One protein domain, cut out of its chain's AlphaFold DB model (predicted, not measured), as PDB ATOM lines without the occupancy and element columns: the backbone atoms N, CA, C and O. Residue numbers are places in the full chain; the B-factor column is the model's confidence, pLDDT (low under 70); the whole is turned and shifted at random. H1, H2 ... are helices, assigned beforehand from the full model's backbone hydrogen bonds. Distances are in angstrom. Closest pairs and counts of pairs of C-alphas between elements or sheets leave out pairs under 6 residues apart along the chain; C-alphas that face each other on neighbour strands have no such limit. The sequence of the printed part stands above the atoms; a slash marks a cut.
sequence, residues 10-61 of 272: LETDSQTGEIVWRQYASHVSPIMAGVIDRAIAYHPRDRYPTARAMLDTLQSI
ATOM      1  N   LEU A  10     103.164  78.163  65.471       84.19
ATOM      2  CA  LEU A  10     102.704  78.888  66.645       84.19
ATOM      3  C   LEU A  10     103.660  80.054  66.880       84.19
ATOM      4  O   LEU A  10     104.874  79.876  66.901       84.19
ATOM      5  N   GLU A  11     103.095  81.245  67.036       87.56
ATOM      6  CA  GLU A  11     103.849  82.451  67.364       87.56
ATOM      7  C   GLU A  11     104.520  82.280  68.732       87.56
ATOM      8  O   GLU A  11     103.907  81.762  69.667       87.56
ATOM      9  N   THR A  12     105.771  82.719  68.853       86.50
ATOM     10  CA  THR A  12     106.499  82.764  70.126       86.50
ATOM     11  C   THR A  12     106.593  84.215  70.573       86.50
ATOM     12  O   THR A  12     106.987  85.075  69.783       86.50
ATOM     13  N   ASP A  13     106.247  84.488  71.827       81.94
ATOM     14  CA  ASP A  13     106.417  85.807  72.429       81.94
ATOM     15  C   ASP A  13     107.913  86.160  72.488       81.94
ATOM     16  O   ASP A  13     108.739  85.387  72.983       81.94
ATOM     17  N   SER A  14     108.281  87.323  71.949       78.19
ATOM     18  CA  SER A  14     109.678  87.745  71.816       78.19
ATOM     19  C   SER A  14     110.312  88.239  73.121       78.19
ATOM     20  O   SER A  14     111.535  88.376  73.172       78.19
ATOM     21  N   GLN A  15     109.518  88.497  74.164       71.44
ATOM     22  CA  GLN A  15     109.998  88.890  75.490       71.44
ATOM     23  C   GLN A  15     110.053  87.712  76.465       71.44
ATOM     24  O   GLN A  15     110.980  87.655  77.275       71.44
ATOM     25  N   THR A  16     109.102  86.772  76.401       78.06
ATOM     26  CA  THR A  16     109.050  85.630  77.340       78.06
ATOM     27  C   THR A  16     109.611  84.325  76.770       78.06
ATOM     28  O   THR A  16     109.974  83.430  77.536       78.06
ATOM     29  N   GLY A  17     109.702  84.194  75.442       82.31
ATOM     30  CA  GLY A  17     110.058  82.940  74.770       82.31
ATOM     31  C   GLY A  17     108.950  81.878  74.812       82.31
ATOM     32  O   GLY A  17     109.183  80.733  74.421       82.31
ATOM     33  N   GLU A  18     107.756  82.227  75.297       85.75
ATOM     34  CA  GLU A  18     106.627  81.307  75.429       85.75
ATOM     35  C   GLU A  18     105.817  81.194  74.134       85.75
ATOM     36  O   GLU A  18     105.692  82.137  73.354       85.75
ATOM     37  N   ILE A  19     105.241  80.015  73.905       88.31
ATOM     38  CA  ILE A  19     104.463  79.721  72.701       88.31
ATOM     39  C   ILE A  19     103.032  80.246  72.885       88.31
ATOM     40  O   ILE A  19     102.305  79.792  73.769       88.31
ATOM     41  N   VAL A  20     102.573  81.140  72.010       87.50
ATOM     42  CA  VAL A  20     101.242  81.768  72.059       87.50
ATOM     43  C   VAL A  20     100.189  80.855  71.411       87.50
ATOM     44  O   VAL A  20      99.601  81.141  70.367       87.50
ATOM     45  N   TRP A  21      99.950  79.698  72.035       89.12
ATOM     46  CA  TRP A  21      99.055  78.657  71.508       89.12
ATOM     47  C   TRP A  21      97.577  78.848  71.891       89.12
ATOM     48  O   TRP A  21      96.691  78.438  71.138       89.12
ATOM     49  N   ARG A  22      97.301  79.477  73.046       86.81
ATOM     50  CA  ARG A  22      95.957  79.577  73.658       86.81
ATOM     51  C   ARG A  22      94.914  80.224  72.740       86.81
ATOM     52  O   ARG A  22      93.770  79.776  72.710       86.81
ATOM     53  N   GLN A  23      95.315  81.223  71.952       84.81
ATOM     54  CA  GLN A  23      94.454  81.896  70.968       84.81
ATOM     55  C   GLN A  23      93.890  80.943  69.897       84.81
ATOM     56  O   GLN A  23      92.770  81.131  69.430       84.81
ATOM     57  N   TYR A  24      94.620  79.876  69.557       85.50
ATOM     58  CA  TYR A  24      94.209  78.877  68.565       85.50
ATOM     59  C   TYR A  24      93.438  77.694  69.177       85.50
ATOM     60  O   TYR A  24      93.053  76.772  68.459       85.50
ATOM     61  N   ALA A  25      93.223  77.697  70.494       85.75
ATOM     62  CA  ALA A  25      92.590  76.613  71.243       85.75
ATOM     63  C   ALA A  25      91.700  77.156  72.381       85.75
ATOM     64  O   ALA A  25      91.732  76.680  73.514       85.75
ATOM     65  N   SER A  26      90.866  78.150  72.066       79.88
ATOM     66  CA  SER A  26      89.948  78.820  73.006       79.88
ATOM     67  C   SER A  26      88.892  77.906  73.651       79.88
ATOM     68  O   SER A  26      88.281  78.282  74.648       79.88
ATOM     69  N   HIS A  27      88.687  76.705  73.107       83.31
ATOM     70  CA  HIS A  27      87.783  75.676  73.630       83.31
ATOM     71  C   HIS A  27      88.392  74.840  74.775       83.31
ATOM     72  O   HIS A  27      87.716  73.978  75.336       83.31
ATOM     73  N   VAL A  28      89.669  75.047  75.113       83.88
ATOM     74  CA  VAL A  28      90.366  74.301  76.169       83.88
ATOM     75  C   VAL A  28      90.069  74.919  77.533       83.88
ATOM     76  O   VAL A  28      90.155  76.135  77.707       83.88
ATOM     77  N   SER A  29      89.740  74.087  78.527       85.31
ATOM     78  CA  SER A  29      89.440  74.583  79.874       85.31
ATOM     79  C   SER A  29      90.656  75.307  80.481       85.31
ATOM     80  O   SER A  29      91.792  74.873  80.261       85.31
ATOM     81  N   PRO A  30      90.469  76.375  81.283       78.38
ATOM     82  CA  PRO A  30      91.588  77.140  81.841       78.38
ATOM     83  C   PRO A  30      92.585  76.285  82.633       78.38
ATOM     84  O   PRO A  30      93.785  76.548  82.595       78.38
ATOM     85  N   ILE A  31      92.087  75.240  83.304       78.50
ATOM     86  CA  ILE A  31      92.886  74.310  84.108       78.50
ATOM     87  C   ILE A  31      93.742  73.409  83.206       78.50
ATOM     88  O   ILE A  31      94.953  73.326  83.397       78.50
ATOM     89  N   MET A  32      93.147  72.802  82.170       86.62
ATOM     90  CA  MET A  32      93.886  71.998  81.186       86.62
ATOM     91  C   MET A  32      94.914  72.851  80.432       86.62
ATOM     92  O   MET A  32      96.039  72.417  80.196       86.62
ATOM     93  N   ALA A  33      94.564  74.097  80.114       85.50
ATOM     94  CA  ALA A  33      95.484  75.034  79.491       85.50
ATOM     95  C   ALA A  33      96.664  75.408  80.409       85.50
ATOM     96  O   ALA A  33      97.772  75.579  79.916       85.50
ATOM     97  N   GLY A  34      96.474  75.459  81.734       87.56
ATOM     98  CA  GLY A  34      97.579  75.605  82.691       87.56
ATOM     99  C   GLY A  34      98.548  74.413  82.679       87.56
ATOM    100  O   GLY A  34      99.761  74.608  82.721       87.56
ATOM    101  N   VAL A  35      98.032  73.184  82.544       90.00
ATOM    102  CA  VAL A  35      98.867  71.978  82.360       90.00
ATOM    103  C   VAL A  35      99.663  72.059  81.055       90.00
ATOM    104  O   VAL A  35     100.845  71.723  81.031       90.00
ATOM    105  N   ILE A  36      99.043  72.517  79.967       90.56
ATOM    106  CA  ILE A  36      99.704  72.606  78.659       90.56
ATOM    107  C   ILE A  36     100.778  73.697  78.650       90.56
ATOM    108  O   ILE A  36     101.895  73.397  78.234       90.56
ATOM    109  N   ASP A  37     100.494  74.901  79.164       90.00
ATOM    110  CA  ASP A  37     101.499  75.965  79.340       90.00
ATOM    111  C   ASP A  37     102.712  75.434  80.101       90.00
ATOM    112  O   ASP A  37     103.844  75.552  79.637       90.00
ATOM    113  N   ARG A  38     102.469  74.767  81.238       90.94
ATOM    114  CA  ARG A  38     103.539  74.179  82.038       90.94
ATOM    115  C   ARG A  38     104.308  73.116  81.250       90.94
ATOM    116  O   ARG A  38     105.529  73.092  81.294       90.94
ATOM    117  N   ALA A  39     103.639  72.250  80.492       91.38
ATOM    118  CA  ALA A  39     104.310  71.223  79.693       91.38
ATOM    119  C   ALA A  39     105.224  71.797  78.589       91.38
ATOM    120  O   ALA A  39     106.231  71.165  78.260       91.38
ATOM    121  N   ILE A  40     104.907  72.978  78.045       90.44
ATOM    122  CA  ILE A  40     105.651  73.609  76.937       90.44
ATOM    123  C   ILE A  40     106.503  74.823  77.345       90.44
ATOM    124  O   ILE A  40     107.170  75.390  76.480       90.44
ATOM    125  N   ALA A  41     106.487  75.221  78.622       88.75
ATOM    126  CA  ALA A  41     107.140  76.425  79.146       88.75
ATOM    127  C   ALA A  41     108.588  76.570  78.654       88.75
ATOM    128  O   ALA A  41     109.321  75.581  78.580       88.75
ATOM    129  N   TYR A  42     109.045  77.783  78.331       87.44
ATOM    130  CA  TYR A  42     110.379  77.966  77.744       87.44
ATOM    131  C   TYR A  42     111.492  77.396  78.645       87.44
ATOM    132  O   TYR A  42     112.295  76.569  78.202       87.44
ATOM    133  N   HIS A  43     111.477  77.737  79.935       85.38
ATOM    134  CA  HIS A  43     112.481  77.298  80.900       85.38
ATOM    135  C   HIS A  43     112.234  75.861  81.410       85.38
ATOM    136  O   HIS A  43     111.141  75.557  81.891       85.38
ATOM    137  N   PRO A  44     113.255  74.978  81.441       85.44
ATOM    138  CA  PRO A  44     113.105  73.605  81.939       85.44
ATOM    139  C   PRO A  44     112.638  73.480  83.397       85.44
ATOM    140  O   PRO A  44     112.077  72.453  83.762       85.44
ATOM    141  N   ARG A  45     112.867  74.503  84.233       78.94
ATOM    142  CA  ARG A  45     112.449  74.520  85.648       78.94
ATOM    143  C   ARG A  45     110.951  74.737  85.832       78.94
ATOM    144  O   ARG A  45     110.386  74.244  86.804       78.94
ATOM    145  N   ASP A  46     110.325  75.440  84.895       84.69
ATOM    146  CA  ASP A  46     108.887  75.689  84.915       84.69
ATOM    147  C   ASP A  46     108.109  74.512  84.313       84.69
ATOM    148  O   ASP A  46     106.925  74.352  84.598       84.69
ATOM    149  N   ARG A  47     108.786  73.618  83.577       90.81
ATOM    150  CA  ARG A  47     108.194  72.387  83.038       90.81
ATOM    151  C   ARG A  47     107.821  71.370  84.111       90.81
ATOM    152  O   ARG A  47     108.236  71.435  85.268       90.81
ATOM    153  N   TYR A  48     107.033  70.375  83.711       91.81
ATOM    154  CA  TYR A  48     106.918  69.144  84.485       91.81
ATOM    155  C   TYR A  48     108.257  68.389  84.458       91.81
ATOM    156  O   TYR A  48     108.754  68.100  83.369       91.81
ATOM    157  N   PRO A  49     108.828  68.012  85.618       88.50
ATOM    158  CA  PRO A  49     110.101  67.292  85.662       88.50
ATOM    159  C   PRO A  49     109.980  65.849  85.150       88.50
ATOM    160  O   PRO A  49     110.976  65.246  84.764       88.50
ATOM    161  N   THR A  50     108.771  65.277  85.149       92.38
ATOM    162  CA  THR A  50     108.482  63.940  84.617       92.38
ATOM    163  C   THR A  50     107.086  63.885  83.998       92.38
ATOM    164  O   THR A  50     106.180  64.612  84.409       92.38
ATOM    165  N   ALA A  51     106.874  62.947  83.069       88.81
ATOM    166  CA  ALA A  51     105.541  62.636  82.546       88.81
ATOM    167  C   ALA A  51     104.570  62.154  83.645       88.81
ATOM    168  O   ALA A  51     103.366  62.362  83.530       88.81
ATOM    169  N   ARG A  52     105.085  61.565  84.737       88.50
ATOM    170  CA  ARG A  52     104.271  61.166  85.892       88.50
ATOM    171  C   ARG A  52     103.715  62.378  86.639       88.50
ATOM    172  O   ARG A  52     102.519  62.420  86.867       88.50
ATOM    173  N   ALA A  53     104.534  63.396  86.906       87.62
ATOM    174  CA  ALA A  53     104.059  64.632  87.534       87.62
ATOM    175  C   ALA A  53     102.984  65.345  86.687       87.62
ATOM    176  O   ALA A  53     102.043  65.921  87.230       87.62
ATOM    177  N   MET A  54     103.090  65.270  85.353       92.12
ATOM    178  CA  MET A  54     102.035  65.742  84.449       92.12
ATOM    179  C   MET A  54     100.763  64.888  84.578       92.12
ATOM    180  O   MET A  54      99.669  65.439  84.721       92.12
ATOM    181  N   LEU A  55     100.895  63.555  84.582       88.25
ATOM    182  CA  LEU A  55      99.778  62.620  84.748       88.25
ATOM    183  C   LEU A  55      99.048  62.817  86.083       88.25
ATOM    184  O   LEU A  55      97.823  62.876  86.077       88.25
ATOM    185  N   ASP A  56      99.772  62.988  87.189       85.94
ATOM    186  CA  ASP A  56      99.191  63.234  88.513       85.94
ATOM    187  C   ASP A  56      98.330  64.516  88.492       85.94
ATOM    188  O   ASP A  56      97.206  64.528  89.004       85.94
ATOM    189  N   THR A  57      98.782  65.582  87.809       83.00
ATOM    190  CA  THR A  57      97.941  66.781  87.627       83.00
ATOM    191  C   THR A  57      96.737  66.547  86.714       83.00
ATOM    192  O   THR A  57      95.658  67.047  87.019       83.00
ATOM    193  N   LEU A  58      96.862  65.752  85.645       86.12
ATOM    194  CA  LEU A  58      95.727  65.399  84.781       86.12
ATOM    195  C   LEU A  58      94.681  64.544  85.515       86.12
ATOM    196  O   LEU A  58      93.485  64.767  85.343       86.12
ATOM    197  N   GLN A  59      95.111  63.607  86.362       82.75
ATOM    198  CA  GLN A  59      94.225  62.760  87.168       82.75
ATOM    199  C   GLN A  59      93.504  63.559  88.259       82.75
ATOM    200  O   GLN A  59      92.314  63.346  88.481       82.75
ATOM    201  N   SER A  60      94.182  64.533  88.875       75.69
ATOM    202  CA  SER A  60      93.557  65.487  89.800       75.69
ATOM    203  C   SER A  60      92.427  66.290  89.131       75.69
ATOM    204  O   SER A  60      91.359  66.468  89.709       75.69
ATOM    205  N   ILE A  61      92.611  66.694  87.867       70.06
ATOM    206  CA  ILE A  61      91.593  67.406  87.071       70.06
ATOM    207  C   ILE A  61      90.441  66.478  86.645       70.06
ATOM    208  O   ILE A  61      89.300  66.921  86.530       70.06
TER     209      ILE A  61
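Overview. This is residues 10 to 61 of the 272 residues of the protein "Serine/threonine protein kinase" of Nostoc commune NIES-4072 (UniProt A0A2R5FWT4). Two helices of equal length, H1 and H2, stand side by side as a helical hairpin, and the long stretch of residues 10 to 29, which has no named element, lies beside H1 on the side away from H2 and folds back on itself near Ser 14. Together they make a flat layer, with spans of 32 by 27 by 12 A. The printed part has 52 residues with two named helices, H1 then H2, and no named strand; the class is all helix, with 22 residues, under half, in named elements. It is only just compact, close to loose, with a radius of gyration of the C-alphas of 11.6 A.

Arrangement. H1, residues 30 to 40, touches H2, residues 51 to 61; their closest C-alphas, those of Val 35 and Met 54, are 7.3 A apart. They run opposite ways at a shallow tilt of 5 degrees. In both, every O i to N i+4 pair is within hydrogen-bond range.

Along the chain. H1 begins at C-alpha 30 (91.588, 77.140, 81.841) and measures 15.3 A. H2 measures 15.4 A and ends at C-alpha 61 (91.593, 67.406, 87.071).

Size, cuts and confidence. The C-alphas farthest apart, those of Ser 14 and Gln 59, are 33.1 A apart. The link from H1 to H2 is short. The printed part has no cut, and no printed residue is under 70 in pLDDT.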